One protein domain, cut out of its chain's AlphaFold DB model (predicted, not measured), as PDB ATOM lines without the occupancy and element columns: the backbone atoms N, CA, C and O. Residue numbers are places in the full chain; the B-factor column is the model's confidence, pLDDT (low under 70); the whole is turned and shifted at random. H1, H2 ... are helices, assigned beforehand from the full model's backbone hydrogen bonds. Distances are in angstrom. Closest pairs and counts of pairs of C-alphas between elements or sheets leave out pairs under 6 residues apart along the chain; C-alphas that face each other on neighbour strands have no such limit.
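AT A GLANCE: This is residues 39 to 149 of the 354 residues of an uncharacterized protein of Niveispirillum cyanobacteriorum (UniProt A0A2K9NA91). One long helix, H4, makes the length of the model: at its first end H1, H2 and H3 gather into a small head, and at its far end H5 folds back as a short hook. Residues 112 to 125 of H4 stand free between the two. The printed part has 111 residues, with five named helices in the order H1 to H5, no named strand, and the class all helix. It is extended, with a radius of gyration of the C-alphas of 22.0 A and spans of 66 by 32 by 21 A.

HOW THE PARTS SIT: After residues 39 to 58, which hold no named element, find H1, residues 59 to 70, and H2, residues 75 to 82: they form a helical hairpin and touch at a shallow tilt of 30 degrees, closest at the C-alphas of Ile 65 and Ile 78, 6.9 A apart. H3, residues 86 to 95, only just touches H2, with 3 pairs of C-alphas within 8 A, closest at Thr 79 and Arg 86, 6.0 A, about perpendicular at 79 degrees. The hub is H4, residues 97 to 134; its residues 99 to 110 touch H1 at a steep tilt of 53 degrees, the same way, closest at the C-alphas of Ala 70 and Arg 107, 5.1 A. H3 and H4 touch only at the corner, and only just, with 3 pairs of C-alphas within 8 A, closest at Leu 93 and Arg 100, 6.1 A. Look last at H5, residues 138 to 147: it forms a helical hairpin with H4, touching residues 129 to 133 at 45 degrees, a steep tilt, opposite ways, closest at the C-alphas of Val 133 and Thr 141, 5.7 A. H5 is apart from H1, H2 and H3. In H1 to H5 every O i to N i+4 pair is within hydrogen-bond range.

IN THESE COORDINATES: Find C-alpha 59 at (-24.015, 63.546, 167.431), where H1 begins its 16.2 A; H2 measures 10.5 A and H3 14.4 A. From C-alpha 97 at (-36.691, 68.223, 164.229), H4 runs 56.0 A to C-alpha 134. H5, 14.3 A, ends at C-alpha 147, (-30.269, 57.952, 119.036).

THE WHOLE: The C-alphas farthest apart, those of Arg 55 and Gly 136, are 66.1 A apart. The printed part has no cut, and the four links between helices are tight. Look for pLDDT under 70 at residues 39 to 46.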
ATOM      1  N   ASP A  39     -23.295  78.055 152.067       43.31
ATOM      2  CA  ASP A  39     -24.745  78.251 151.810       43.31
ATOM      3  C   ASP A  39     -25.655  77.061 152.138       43.31
ATOM      4  O   ASP A  39     -26.886  77.155 152.092       43.31
ATOM      5  N   VAL A  40     -25.084  75.924 152.521       50.56
ATOM      6  CA  VAL A  40     -25.844  74.957 153.310       50.56
ATOM      7  C   VAL A  40     -25.531  75.344 154.730       50.56
ATOM      8  O   VAL A  40     -24.451  75.018 155.210       50.56
ATOM      9  N   GLY A  41     -26.436  76.079 155.375       48.22
ATOM     10  CA  GLY A  41     -26.381  76.291 156.813       48.22
ATOM     11  C   GLY A  41     -26.443  74.926 157.483       48.22
ATOM     12  O   GLY A  41     -27.525  74.474 157.850       48.22
ATOM     13  N   PHE A  42     -25.292  74.251 157.554       55.19
ATOM     14  CA  PHE A  42     -25.053  73.067 158.344       55.19
ATOM     15  C   PHE A  42     -25.542  73.492 159.711       55.19
ATOM     16  O   PHE A  42     -24.926  74.347 160.349       55.19
ATOM     17  N   ALA A  43     -26.701  72.977 160.125       53.34
ATOM     18  CA  ALA A  43     -27.051  73.041 161.527       53.34
ATOM     19  C   ALA A  43     -25.792  72.535 162.243       53.34
ATOM     20  O   ALA A  43     -25.362  71.425 161.901       53.34
ATOM     21  N   PRO A  44     -25.139  73.365 163.079       61.53
ATOM     22  CA  PRO A  44     -23.886  72.978 163.699       61.53
ATOM     23  C   PRO A  44     -24.115  71.599 164.306       61.53
ATOM     24  O   PRO A  44     -25.138  71.371 164.963       61.53
ATOM     25  N   ASP A  45     -23.223  70.660 163.981       64.38
ATOM     26  CA  ASP A  45     -23.410  69.227 164.251       64.38
ATOM     27  C   ASP A  45     -23.709  68.945 165.738       64.38
ATOM     28  O   ASP A  45     -24.233  67.893 166.091       64.38
ATOM     29  N   GLU A  46     -23.446  69.923 166.601       65.06
ATOM     30  CA  GLU A  46     -23.576  69.910 168.052       65.06
ATOM     31  C   GLU A  46     -25.012  69.743 168.583       65.06
ATOM     32  O   GLU A  46     -25.177  69.406 169.755       65.06
ATOM     33  N   HIS A  47     -26.068  69.896 167.770       78.06
ATOM     34  CA  HIS A  47     -27.461  69.824 168.257       78.06
ATOM     35  C   HIS A  47     -28.420  68.997 167.381       78.06
ATOM     36  O   HIS A  47     -29.637  69.219 167.361       78.06
ATOM     37  N   LEU A  48     -27.917  67.977 166.676       78.88
ATOM     38  CA  LEU A  48     -28.761  67.081 165.864       78.88
ATOM     39  C   LEU A  48     -29.829  66.348 166.686       78.88
ATOM     40  O   LEU A  48     -30.901  66.006 166.173       78.88
ATOM     41  N   THR A  49     -29.553  66.113 167.966       75.12
ATOM     42  CA  THR A  49     -30.452  65.414 168.884       75.12
ATOM     43  C   THR A  49     -31.136  66.324 169.896       75.12
ATOM     44  O   THR A  49     -31.653  65.843 170.904       75.12
ATOM     45  N   GLU A  50     -31.218  67.627 169.626       78.12
ATOM     46  CA  GLU A  50     -31.953  68.553 170.485       78.12
ATOM     47  C   GLU A  50     -33.408  68.074 170.686       78.12
ATOM     48  O   GLU A  50     -34.135  67.771 169.735       78.12
ATOM     49  N   GLY A  51     -33.806  67.887 171.949       72.06
ATOM     50  CA  GLY A  51     -35.092  67.280 172.333       72.06
ATOM     51  C   GLY A  51     -35.124  65.739 172.399       72.06
ATOM     52  O   GLY A  51     -36.123  65.162 172.837       72.06
ATOM     53  N   TYR A  52     -34.044  65.045 172.025       78.06
ATOM     54  CA  TYR A  52     -33.892  63.590 172.124       78.06
ATOM     55  C   TYR A  52     -32.516  63.188 172.684       78.06
ATOM     56  O   TYR A  52     -31.608  62.806 171.954       78.06
ATOM     57  N   THR A  53     -32.358  63.190 174.007       73.25
ATOM     58  CA  THR A  53     -31.083  62.841 174.655       73.25
ATOM     59  C   THR A  53     -30.827  61.326 174.663       73.25
ATOM     60  O   THR A  53     -31.118  60.611 175.625       73.25
ATOM     61  N   SER A  54     -30.251  60.796 173.582       75.81
ATOM     62  CA  SER A  54     -29.708  59.433 173.579       75.81
ATOM     63  C   SER A  54     -28.289  59.436 174.139       75.81
ATOM     64  O   SER A  54     -27.340  59.733 173.426       75.81
ATOM     65  N   ARG A  55     -28.112  59.017 175.399       79.56
ATOM     66  CA  ARG A  55     -26.780  58.925 176.041       79.56
ATOM     67  C   ARG A  55     -25.793  57.982 175.337       79.56
ATOM     68  O   ARG A  55     -24.614  57.996 175.656       79.56
ATOM     69  N   LYS A  56     -26.278  57.105 174.451       83.38
ATOM     70  CA  LYS A  56     -25.477  56.028 173.850       83.38
ATOM     71  C   LYS A  56     -24.822  56.398 172.520       83.38
ATOM     72  O   LYS A  56     -23.961  55.656 172.071       83.38
ATOM     73  N   VAL A  57     -25.266  57.465 171.860       88.50
ATOM     74  CA  VAL A  57     -24.900  57.749 170.465       88.50
ATOM     75  C   VAL A  57     -24.457  59.197 170.372       88.50
ATOM     76  O   VAL A  57     -25.222  60.083 170.740       88.50
ATOM     77  N   THR A  58     -23.233  59.415 169.900       91.44
ATOM     78  CA  THR A  58     -22.670  60.753 169.691       91.44
ATOM     79  C   THR A  58     -23.378  61.465 168.538       91.44
ATOM     80  O   THR A  58     -23.889  60.810 167.626       91.44
ATOM     81  N   ASP A  59     -23.388  62.799 168.529       90.38
ATOM     82  CA  ASP A  59     -24.015  63.546 167.431       90.38
ATOM     83  C   ASP A  59     -23.331  63.268 166.082       90.38
ATOM     84  O   ASP A  59     -24.007  63.095 165.071       90.38
ATOM     85  N   VAL A  60     -22.012  63.040 166.079       91.38
ATOM     86  CA  VAL A  60     -21.263  62.575 164.895       91.38
ATOM     87  C   VAL A  60     -21.813  61.247 164.358       91.38
ATOM     88  O   VAL A  60     -21.928  61.053 163.147       91.38
ATOM     89  N   ALA A  61     -22.179  60.308 165.237       94.75
ATOM     90  CA  ALA A  61     -22.798  59.056 164.814       94.75
ATOM     91  C   ALA A  61     -24.219  59.285 164.271       94.75
ATOM     92  O   ALA A  61     -24.601  58.652 163.287       94.75
ATOM     93  N   TRP A  62     -24.983  60.224 164.837       94.81
ATOM     94  CA  TRP A  62     -26.284  60.614 164.290       94.81
ATOM     95  C   TRP A  62     -26.192  61.278 162.919       94.81
ATOM     96  O   TRP A  62     -27.029  60.978 162.067       94.81
ATOM     97  N   ALA A  63     -25.171  62.099 162.669       93.88
ATOM     98  CA  ALA A  63     -24.903  62.672 161.352       93.88
ATOM     99  C   ALA A  63     -24.666  61.568 160.307       93.88
ATOM    100  O   ALA A  63     -25.300  61.547 159.253       93.88
ATOM    101  N   LYS A  64     -23.839  60.566 160.636       96.56
ATOM    102  CA  LYS A  64     -23.603  59.408 159.755       96.56
ATOM    103  C   LYS A  64     -24.864  58.567 159.534       96.56
ATOM    104  O   LYS A  64     -25.154  58.154 158.412       96.56
ATOM    105  N   ILE A  65     -25.657  58.344 160.584       97.38
ATOM    106  CA  ILE A  65     -26.960  57.671 160.473       97.38
ATOM    107  C   ILE A  65     -27.893  58.462 159.543       97.38
ATOM    108  O   ILE A  65     -28.546  57.860 158.689       97.38
ATOM    109  N   ALA A  66     -27.942  59.792 159.666       96.88
ATOM    110  CA  ALA A  66     -28.738  60.661 158.801       96.88
ATOM    111  C   ALA A  66     -28.325  60.524 157.330       96.88
ATOM    112  O   ALA A  66     -29.193  60.316 156.480       96.88
ATOM    113  N   PHE A  67     -27.018  60.533 157.049       97.19
ATOM    114  CA  PHE A  67     -26.469  60.283 155.715       97.19
ATOM    115  C   PHE A  67     -26.911  58.921 155.152       97.19
ATOM    116  O   PHE A  67     -27.442  58.845 154.044       97.19
ATOM    117  N   HIS A  68     -26.797  57.831 155.919       98.19
ATOM    118  CA  HIS A  68     -27.225  56.506 155.446       98.19
ATOM    119  C   HIS A  68     -28.737  56.403 155.196       98.19
ATOM    120  O   HIS A  68     -29.162  55.715 154.263       98.19
ATOM    121  N   ILE A  69     -29.555  57.090 155.999       98.06
ATOM    122  CA  ILE A  69     -31.008  57.177 155.783       98.06
ATOM    123  C   ILE A  69     -31.318  58.007 154.530       98.06
ATOM    124  O   ILE A  69     -32.219  57.653 153.762       98.06
ATOM    125  N   ALA A  70     -30.591  59.104 154.308       97.88
ATOM    126  CA  ALA A  70     -30.715  59.932 153.115       97.88
ATOM    127  C   ALA A  70     -30.360  59.147 151.845       97.88
ATOM    128  O   ALA A  70     -31.120  59.202 150.878       97.88
ATOM    129  N   ALA A  71     -29.301  58.333 151.901       97.25
ATOM    130  CA  ALA A  71     -28.876  57.417 150.843       97.25
ATOM    131  C   ALA A  71     -29.831  56.224 150.613       97.25
ATOM    132  O   ALA A  71     -29.641  55.454 149.676       97.25
ATOM    133  N   GLY A  72     -30.854  56.042 151.457       97.62
ATOM    134  CA  GLY A  72     -31.863  54.994 151.290       97.62
ATOM    135  C   GLY A  72     -31.442  53.602 151.771       97.62
ATOM    136  O   GLY A  72     -32.099  52.620 151.418       97.62
ATOM    137  N   ARG A  73     -30.387  53.479 152.594       98.06
ATOM    138  CA  ARG A  73     -30.027  52.186 153.203       98.06
ATOM    139  C   ARG A  73     -31.126  51.711 154.154       98.06
ATOM    140  O   ARG A  73     -31.835  52.500 154.786       98.06
ATOM    141  N   LYS A  74     -31.277  50.392 154.280       97.88
ATOM    142  CA  LYS A  74     -32.307  49.798 155.142       97.88
ATOM    143  C   LYS A  74     -31.963  50.055 156.607       97.88
ATOM    144  O   LYS A  74     -30.855  49.772 157.048       97.88
ATOM    145  N   ILE A  75     -32.951  50.466 157.408       97.12
ATOM    146  CA  ILE A  75     -32.744  50.749 158.842       97.12
ATOM    147  C   ILE A  75     -32.156  49.534 159.584       97.12
ATOM    148  O   ILE A  75     -31.338  49.723 160.470       97.12
ATOM    149  N   LYS A  76     -32.509  48.294 159.206       97.69
ATOM    150  CA  LYS A  76     -31.939  47.074 159.817       97.69
ATOM    151  C   LYS A  76     -30.408  46.992 159.680       97.69
ATOM    152  O   LYS A  76     -29.738  46.582 160.620       97.69
ATOM    153  N   GLU A  77     -29.865  47.398 158.534       98.19
ATOM    154  CA  GLU A  77     -28.415  47.409 158.292       98.19
ATOM    155  C   GLU A  77     -27.748  48.487 159.153       98.19
ATOM    156  O   GLU A  77     -26.781  48.211 159.855       98.19
ATOM    157  N   ILE A  78     -28.355  49.678 159.209       98.06
ATOM    158  CA  ILE A  78     -27.886  50.799 160.037       98.06
ATOM    159  C   ILE A  78     -27.876  50.415 161.526       98.06
ATOM    160  O   ILE A  78     -26.943  50.738 162.254       98.06
ATOM    161  N   THR A  79     -28.892  49.688 162.003       97.44
ATOM    162  CA  THR A  79     -28.945  49.256 163.409       97.44
ATOM    163  C   THR A  79     -27.831  48.278 163.770       97.44
ATOM    164  O   THR A  79     -27.317  48.338 164.884       97.44
ATOM    165  N   ALA A  80     -27.448  47.401 162.835       97.69
ATOM    166  CA  ALA A  80     -26.359  46.449 163.035       97.69
ATOM    167  C   ALA A  80     -24.992  47.150 163.031       97.69
ATOM    168  O   ALA A  80     -24.151  46.841 163.867       97.69
ATOM    169  N   GLU A  81     -24.800  48.123 162.139       97.56
ATOM    170  CA  GLU A  81     -23.542  48.862 161.985       97.56
ATOM    171  C   GLU A  81     -23.239  49.785 163.179       97.56
ATOM    172  O   GLU A  81     -22.111  49.820 163.662       97.56
ATOM    173  N   TYR A  82     -24.247  50.494 163.701       96.75
ATOM    174  CA  TYR A  82     -24.060  51.493 164.765       96.75
ATOM    175  C   TYR A  82     -24.428  50.991 166.172       96.75
ATOM    176  O   TYR A  82     -24.323  51.742 167.141       96.75
ATOM    177  N   GLY A  83     -24.918  49.753 166.313       96.12
ATOM    178  CA  GLY A  83     -25.364  49.199 167.601       96.12
ATOM    179  C   GLY A  83     -26.582  49.915 168.211       96.12
ATOM    180  O   GLY A  83     -26.849  49.808 169.410       96.12
ATOM    181  N   VAL A  84     -27.333  50.668 167.401       95.94
ATOM    182  CA  VAL A  84     -28.523  51.419 167.821       95.94
ATOM    183  C   VAL A  84     -29.764  50.597 167.506       95.94
ATOM    184  O   VAL A  84     -29.891  50.067 166.411       95.94
ATOM    185  N   SER A  85     -30.726  50.498 168.426       96.94
ATOM    186  CA  SER A  85     -31.961  49.761 168.140       96.94
ATOM    187  C   SER A  85     -32.836  50.486 167.104       96.94
ATOM    188  O   SER A  85     -32.894  51.718 167.044       96.94
ATOM    189  N   ARG A  86     -33.600  49.720 166.312       97.19
ATOM    190  CA  ARG A  86     -34.521  50.266 165.294       97.19
ATOM    191  C   ARG A  86     -35.519  51.266 165.881       97.19
ATOM    192  O   ARG A  86     -35.830  52.277 165.257       97.19
ATOM    193  N   THR A  87     -36.021  50.978 167.079       96.94
ATOM    194  CA  THR A  87     -36.987  51.828 167.784       96.94
ATOM    195  C   THR A  87     -36.367  53.145 168.243       96.94
ATOM    196  O   THR A  87     -37.048  54.166 168.197       96.94
ATOM    197  N   THR A  88     -35.086  53.157 168.625       96.00
ATOM    198  CA  THR A  88     -34.342  54.380 168.966       96.00
ATOM    199  C   THR A  88     -34.199  55.292 167.753       96.00
ATOM    200  O   THR A  88     -34.550  56.465 167.847       96.00
ATOM    201  N   ILE A  89     -33.799  54.752 166.595       96.00
ATOM    202  CA  ILE A  89     -33.725  55.528 165.344       96.00
ATOM    203  C   ILE A  89     -35.098  56.109 164.997       96.00
ATOM    204  O   ILE A  89     -35.222  57.297 164.717       96.00
ATOM    205  N   TRP A  90     -36.154  55.297 165.065       96.56
ATOM    206  CA  TRP A  90     -37.498  55.761 164.724       96.56
ATOM    207  C   TRP A  90     -38.014  56.849 165.678       96.56
ATOM    208  O   TRP A  90     -38.583  57.840 165.231       96.56
ATOM    209  N   ARG A  91     -37.764  56.717 166.989       95.75
ATOM    210  CA  ARG A  91     -38.102  57.759 167.973       95.75
ATOM    211  C   ARG A  91     -37.316  59.045 167.738       95.75
ATOM    212  O   ARG A  91     -37.911  60.116 167.830       95.75
ATOM    213  N   ALA A  92     -36.026  58.943 167.419       94.62
ATOM    214  CA  ALA A  92     -35.198  60.098 167.087       94.62
ATOM    215  C   ALA A  92     -35.746  60.826 165.852       94.62
ATOM    216  O   ALA A  92     -35.948  62.033 165.905       94.62
ATOM    217  N   LEU A  93     -36.100  60.090 164.791       95.25
ATOM    218  CA  LEU A  93     -36.703  60.657 163.578       95.25
ATOM    219  C   LEU A  93     -38.020  61.393 163.848       95.25
ATOM    220  O   LEU A  93     -38.316  62.380 163.185       95.25
ATOM    221  N   GLN A  94     -38.831  60.917 164.790       95.19
ATOM    222  CA  GLN A  94     -40.097  61.570 165.120       95.19
ATOM    223  C   GLN A  94     -39.928  62.800 166.004       95.19
ATOM    224  O   GLN A  94     -40.616  63.798 165.801       95.19
ATOM    225  N   ARG A  95     -39.051  62.711 167.010       94.56
ATOM    226  CA  ARG A  95     -38.932  63.725 168.064       94.56
ATOM    227  C   ARG A  95     -37.920  64.814 167.736       94.56
ATOM    228  O   ARG A  95     -38.199  65.971 168.023       94.56
ATOM    229  N   SER A  96     -36.791  64.471 167.117       93.69
ATOM    230  CA  SER A  96     -35.798  65.464 166.704       93.69
ATOM    231  C   SER A  96     -36.225  66.113 165.386       93.69
ATOM    232  O   SER A  96     -36.372  65.460 164.347       93.69
ATOM    233  N   HIS A  97     -36.457  67.424 165.428       92.75
ATOM    234  CA  HIS A  97     -36.691  68.223 164.229       92.75
ATOM    235  C   HIS A  97     -35.396  68.409 163.424       92.75
ATOM    236  O   HIS A  97     -35.408  68.211 162.207       92.75
ATOM    237  N   ASN A  98     -34.280  68.677 164.108       91.81
ATOM    238  CA  ASN A  98     -32.969  68.908 163.498       91.81
ATOM    239  C   ASN A  98     -32.489  67.684 162.704       91.81
ATOM    240  O   ASN A  98     -32.044  67.827 161.569       91.81
ATOM    241  N   LEU A  99     -32.697  66.465 163.220       93.44
ATOM    242  CA  LEU A  99     -32.352  65.234 162.501       93.44
ATOM    243  C   LEU A  99     -33.142  65.082 161.189       93.44
ATOM    244  O   LEU A  99     -32.589  64.674 160.170       93.44
ATOM    245  N   ARG A 100     -34.441  65.417 161.186       94.75
ATOM    246  CA  ARG A 100     -35.265  65.361 159.964       94.75
ATOM    247  C   ARG A 100     -34.822  66.394 158.937       94.75
ATOM    248  O   ARG A 100     -34.756  66.066 157.753       94.75
ATOM    249  N   ARG A 101     -34.531  67.615 159.393       93.06
ATOM    250  CA  ARG A 101     -33.996  68.684 158.550       93.06
ATOM    251  C   ARG A 101     -32.668  68.257 157.925       93.06
ATOM    252  O   ARG A 101     -32.560  68.277 156.702       93.06
ATOM    253  N   ARG A 102     -31.748  67.721 158.731       93.62
ATOM    254  CA  ARG A 102     -30.468  67.192 158.253       93.62
ATOM    255  C   ARG A 102     -30.649  66.119 157.183       93.62
ATOM    256  O   ARG A 102     -30.026  66.190 156.137       93.62
ATOM    257  N   ILE A 103     -31.554  65.157 157.378       96.25
ATOM    258  CA  ILE A 103     -31.835  64.123 156.361       96.25
ATOM    259  C   ILE A 103     -32.350  64.735 155.048       96.25
ATOM    260  O   ILE A 103     -32.049  64.222 153.969       96.25
ATOM    261  N   ALA A 104     -33.157  65.796 155.108       94.56
ATOM    262  CA  ALA A 104     -33.640  66.480 153.910       94.56
ATOM    263  C   ALA A 104     -32.509  67.216 153.173       94.56
ATOM    264  O   ALA A 104     -32.445  67.134 151.945       94.56
ATOM    265  N   GLU A 105     -31.613  67.868 153.916       92.44
ATOM    266  CA  GLU A 105     -30.412  68.532 153.395       92.44
ATOM    267  C   GLU A 105     -29.454  67.517 152.755       92.44
ATOM    268  O   GLU A 105     -29.098  67.672 151.590       92.44
ATOM    269  N   GLU A 106     -29.152  66.407 153.433       95.62
ATOM    270  CA  GLU A 106     -28.339  65.308 152.889       95.62
ATOM    271  C   GLU A 106     -28.931  64.746 151.587       95.62
ATOM    272  O   GLU A 106     -28.227  64.501 150.610       95.62
ATOM    273  N   ARG A 107     -30.259  64.591 151.510       97.12
ATOM    274  CA  ARG A 107     -30.919  64.180 150.259       97.12
ATOM    275  C   ARG A 107     -30.777  65.220 149.155       97.12
ATOM    276  O   ARG A 107     -30.701  64.843 147.990       97.12
ATOM    277  N   ALA A 108     -30.808  66.508 149.487       93.69
ATOM    278  CA  ALA A 108     -30.590  67.566 148.507       93.69
ATOM    279  C   ALA A 108     -29.146  67.547 147.990       93.69
ATOM    280  O   ALA A 108     -28.950  67.622 146.780       93.69
ATOM    281  N   LEU A 109     -28.165  67.350 148.875       94.12
ATOM    282  CA  LEU A 109     -26.757  67.189 148.511       94.12
ATOM    283  C   LEU A 109     -26.539  65.991 147.585       94.12
ATOM    284  O   LEU A 109     -25.992  66.156 146.499       94.12
ATOM    285  N   LEU A 110     -27.066  64.815 147.937       95.44
ATOM    286  CA  LEU A 110     -26.952  63.617 147.096       95.44
ATOM    287  C   LEU A 110     -27.578  63.801 145.704       95.44
ATOM    288  O   LEU A 110     -27.057  63.268 144.724       95.44
ATOM    289  N   ARG A 111     -28.679  64.558 145.588       94.62
ATOM    290  CA  ARG A 111     -29.264  64.897 144.278       94.62
ATOM    291  C   ARG A 111     -28.345  65.808 143.470       94.62
ATOM    292  O   ARG A 111     -28.083  65.496 142.315       94.62
ATOM    293  N   ARG A 112     -27.808  66.866 144.084       94.50
ATOM    294  CA  ARG A 112     -26.865  67.791 143.433       94.50
ATOM    295  C   ARG A 112     -25.597  67.073 142.968       94.50
ATOM    296  O   ARG A 112     -25.141  67.289 141.850       94.50
ATOM    297  N   GLU A 113     -25.054  66.168 143.781       95.19
ATOM    298  CA  GLU A 113     -23.916  65.333 143.381       95.19
ATOM    299  C   GLU A 113     -24.254  64.423 142.197       95.19
ATOM    300  O   GLU A 113     -23.456  64.291 141.269       95.19
ATOM    301  N   ALA A 114     -25.428  63.786 142.207       93.94
ATOM    302  CA  ALA A 114     -25.865  62.943 141.101       93.94
ATOM    303  C   ALA A 114     -26.047  63.750 139.806       93.94
ATOM    304  O   ALA A 114     -25.623  63.297 138.743       93.94
ATOM    305  N   GLU A 115     -26.613  64.953 139.897       91.38
ATOM    306  CA  GLU A 115     -26.745  65.894 138.782       91.38
ATOM    307  C   GLU A 115     -25.372  66.314 138.243       91.38
ATOM    308  O   GLU A 115     -25.136  66.223 137.039       91.38
ATOM    309  N   SER A 116     -24.424  66.666 139.118       93.62
ATOM    310  CA  SER A 116     -23.044  66.994 138.730       93.62
ATOM    311  C   SER A 116     -22.350  65.826 138.017       93.62
ATOM    312  O   SER A 116     -21.777  65.996 136.936       93.62
ATOM    313  N   ARG A 117     -22.474  64.601 138.550       92.56
ATOM    314  CA  ARG A 117     -21.947  63.388 137.900       92.56
ATOM    315  C   ARG A 117     -22.600  63.163 136.540       92.56
ATOM    316  O   ARG A 117     -21.906  62.833 135.584       92.56
ATOM    317  N   PHE A 118     -23.907  63.382 136.418       89.75
ATOM    318  CA  PHE A 118     -24.608  63.255 135.143       89.75
ATOM    319  C   PHE A 118     -24.111  64.270 134.106       89.75
ATOM    320  O   PHE A 118     -23.874  63.900 132.956       89.75
ATOM    321  N   VAL A 119     -23.874  65.522 134.511       86.94
ATOM    322  CA  VAL A 119     -23.278  66.547 133.640       86.94
ATOM    323  C   VAL A 119     -21.873  66.134 133.186       86.94
ATOM    324  O   VAL A 119     -21.593  66.192 131.990       86.94
ATOM    325  N   SER A 120     -21.026  65.626 134.089       82.75
ATOM    326  CA  SER A 120     -19.686  65.130 133.721       82.75
ATOM    327  C   SER A 120     -19.714  63.904 132.797       82.75
ATOM    328  O   SER A 120     -18.864  63.750 131.925       82.75
ATOM    329  N   LEU A 121     -20.711  63.026 132.946       86.25
ATOM    330  CA  LEU A 121     -20.875  61.874 132.063       86.25
ATOM    331  C   LEU A 121     -21.348  62.312 130.681       86.25
ATOM    332  O   LEU A 121     -20.938  61.725 129.686       86.25
ATOM    333  N   ARG A 122     -22.181  63.355 130.599       88.81
ATOM    334  CA  ARG A 122     -22.651  63.894 129.323       88.81
ATOM    335  C   ARG A 122     -21.492  64.408 128.470       88.81
ATOM    336  O   ARG A 122     -21.471  64.106 127.281       88.81
ATOM    337  N   THR A 123     -20.547  65.145 129.053       85.69
ATOM    338  CA  THR A 123     -19.370  65.637 128.316       85.69
ATOM    339  C   THR A 123     -18.497  64.477 127.844       85.69
ATOM    340  O   THR A 123     -18.220  64.382 126.653       85.69
ATOM    341  N   LEU A 124     -18.201  63.513 128.727       87.69
ATOM    342  CA  LEU A 124     -17.438  62.308 128.379       87.69
ATOM    343  C   LEU A 124     -18.097  61.517 127.240       87.69
ATOM    344  O   LEU A 124     -17.424  61.102 126.300       87.69
ATOM    345  N   VAL A 125     -19.417  61.314 127.294       85.19
ATOM    346  CA  VAL A 125     -20.151  60.597 126.242       85.19
ATOM    347  C   VAL A 125     -20.038  61.331 124.905       85.19
ATOM    348  O   VAL A 125     -19.758  60.683 123.897       85.19
ATOM    349  N   VAL A 126     -20.193  62.658 124.879       89.31
ATOM    350  CA  VAL A 126     -20.030  63.457 123.652       89.31
ATOM    351  C   VAL A 126     -18.610  63.329 123.093       89.31
ATOM    352  O   VAL A 126     -18.462  63.039 121.906       89.31
ATOM    353  N   ASP A 127     -17.584  63.441 123.937       91.12
ATOM    354  CA  ASP A 127     -16.183  63.296 123.525       91.12
ATOM    355  C   ASP A 127     -15.893  61.886 122.993       91.12
ATOM    356  O   ASP A 127     -15.217  61.717 121.978       91.12
ATOM    357  N   SER A 128     -16.460  60.852 123.625       86.00
ATOM    358  CA  SER A 128     -16.313  59.465 123.175       86.00
ATOM    359  C   SER A 128     -16.965  59.221 121.812       86.00
ATOM    360  O   SER A 128     -16.386  58.535 120.969       86.00
ATOM    361  N   ILE A 129     -18.134  59.827 121.560       86.25
ATOM    362  CA  ILE A 129     -18.802  59.773 120.258       86.25
ATOM    363  C   ILE A 129     -17.944  60.498 119.222       86.25
ATOM    364  O   ILE A 129     -17.700  59.943 118.154       86.25
ATOM    365  N   TYR A 130     -17.440  61.694 119.540       91.06
ATOM    366  CA  TYR A 130     -16.570  62.457 118.647       91.06
ATOM    367  C   TYR A 130     -15.312  61.667 118.262       91.06
ATOM    368  O   TYR A 130     -14.994  61.553 117.079       91.06
ATOM    369  N   HIS A 131     -14.638  61.049 119.236       94.44
ATOM    370  CA  HIS A 131     -13.470  60.210 118.977       94.44
ATOM    371  C   HIS A 131     -13.798  58.976 118.130       94.44
ATOM    372  O   HIS A 131     -13.039  58.670 117.212       94.44
ATOM    373  N   ALA A 132     -14.926  58.303 118.378       89.88
ATOM    374  CA  ALA A 132     -15.351  57.152 117.579       89.88
ATOM    375  C   ALA A 132     -15.678  57.540 116.122       89.88
ATOM    376  O   ALA A 132     -15.324  56.822 115.182       89.88
ATOM    377  N   VAL A 133     -16.303  58.709 115.924       87.94
ATOM    378  CA  VAL A 133     -16.548  59.287 114.592       87.94
ATOM    379  C   VAL A 133     -15.220  59.597 113.898       87.94
ATOM    380  O   VAL A 133     -15.026  59.210 112.747       87.94
ATOM    381  N   ALA A 134     -14.285  60.247 114.598       92.44
ATOM    382  CA  ALA A 134     -12.978  60.621 114.061       92.44
ATOM    383  C   ALA A 134     -12.105  59.404 113.706       92.44
ATOM    384  O   ALA A 134     -11.354  59.455 112.734       92.44
ATOM    385  N   SER A 135     -12.229  58.293 114.441       96.38
ATOM    386  CA  SER A 135     -11.553  57.032 114.109       96.38
ATOM    387  C   SER A 135     -12.184  56.278 112.933       96.38
ATOM    388  O   SER A 135     -11.663  55.240 112.531       96.38
ATOM    389  N   GLY A 136     -13.304  56.763 112.387       94.56
ATOM    390  CA  GLY A 136     -14.022  56.108 111.295       94.56
ATOM    391  C   GLY A 136     -14.821  54.875 111.727       94.56
ATOM    392  O   GLY A 136     -15.121  54.026 110.885       94.56
ATOM    393  N   ASP A 137     -15.184  54.749 113.012       94.44
ATOM    394  CA  ASP A 137     -16.057  53.663 113.466       94.44
ATOM    395  C   ASP A 137     -17.502  53.943 113.032       94.44
ATOM    396  O   ASP A 137     -18.314  54.539 113.747       94.44
ATOM    397  N   MET A 138     -17.827  53.480 111.825       85.19
ATOM    398  CA  MET A 138     -19.144  53.632 111.210       85.19
ATOM    399  C   MET A 138     -20.277  53.031 112.054       85.19
ATOM    400  O   MET A 138     -21.431  53.416 111.902       85.19
ATOM    401  N   ARG A 139     -19.997  52.083 112.956       88.62
ATOM    402  CA  ARG A 139     -21.038  51.490 113.802       88.62
ATOM    403  C   ARG A 139     -21.433  52.436 114.932       88.62
ATOM    404  O   ARG A 139     -22.623  52.570 115.222       88.62
ATOM    405  N   ALA A 140     -20.454  53.101 115.540       84.44
ATOM    406  CA  ALA A 140     -20.692  54.104 116.569       84.44
ATOM    407  C   ALA A 140     -21.406  55.342 116.001       84.44
ATOM    408  O   ALA A 140     -22.330  55.854 116.633       84.44
ATOM    409  N   THR A 141     -21.050  55.777 114.785       79.31
ATOM    410  CA  THR A 141     -21.702  56.919 114.115       79.31
ATOM    411  C   THR A 141     -23.166  56.633 113.786       79.31
ATOM    412  O   THR A 141     -24.026  57.454 114.095       79.31
ATOM    413  N   LEU A 142     -23.470  55.459 113.222       83.50
ATOM    414  CA  LEU A 142     -24.842  55.048 112.911       83.50
ATOM    415  C   LEU A 142     -25.687  54.905 114.183       83.50
ATOM    416  O   LEU A 142     -26.830  55.354 114.212       83.50
ATOM    417  N   TRP A 143     -25.118  54.338 115.253       86.81
ATOM    418  CA  TRP A 143     -25.794  54.236 116.549       86.81
ATOM    419  C   TRP A 143     -26.088  55.613 117.165       86.81
ATOM    420  O   TRP A 143     -27.194  55.853 117.651       86.81
ATOM    421  N   ALA A 144     -25.122  56.537 117.122       82.25
ATOM    422  CA  ALA A 144     -25.309  57.891 117.630       82.25
ATOM    423  C   ALA A 144     -26.346  58.668 116.801       82.25
ATOM    424  O   ALA A 144     -27.207  59.337 117.367       82.25
ATOM    425  N   ALA A 145     -26.309  58.542 115.473       78.06
ATOM    426  CA  ALA A 145     -27.256  59.193 114.572       78.06
ATOM    427  C   ALA A 145     -28.698  58.679 114.747       78.06
ATOM    428  O   ALA A 145     -29.628  59.486 114.717       78.06
ATOM    429  N   ASP A 146     -28.883  57.375 114.989       84.38
ATOM    430  CA  ASP A 146     -30.178  56.784 115.360       84.38
ATOM    431  C   ASP A 146     -30.705  57.394 116.670       84.38
ATOM    432  O   ASP A 146     -31.821  57.909 116.733       84.38
ATOM    433  N   ARG A 147     -29.865  57.443 117.712       83.25
ATOM    434  CA  ARG A 147     -30.269  57.952 119.036       83.25
ATOM    435  C   ARG A 147     -30.518  59.451 119.088       83.25
ATOM    436  O   ARG A 147     -31.368  59.890 119.858       83.25
ATOM    437  N   LEU A 148     -29.793  60.226 118.291       79.38
ATOM    438  CA  LEU A 148     -29.992  61.668 118.167       79.38
ATOM    439  C   LEU A 148     -31.143  62.021 117.213       79.38
ATOM    440  O   LEU A 148     -31.455  63.197 117.055       79.38
ATOM    441  N   GLY A 149     -31.759  61.032 116.553       80.12
ATOM    442  CA  GLY A 149     -32.792  61.266 115.542       80.12
ATOM    443  C   GLY A 149     -32.270  61.957 114.277       80.12
ATOM    444  O   GLY A 149     -33.058  62.366 113.430       80.12
TER     445      GLY A 149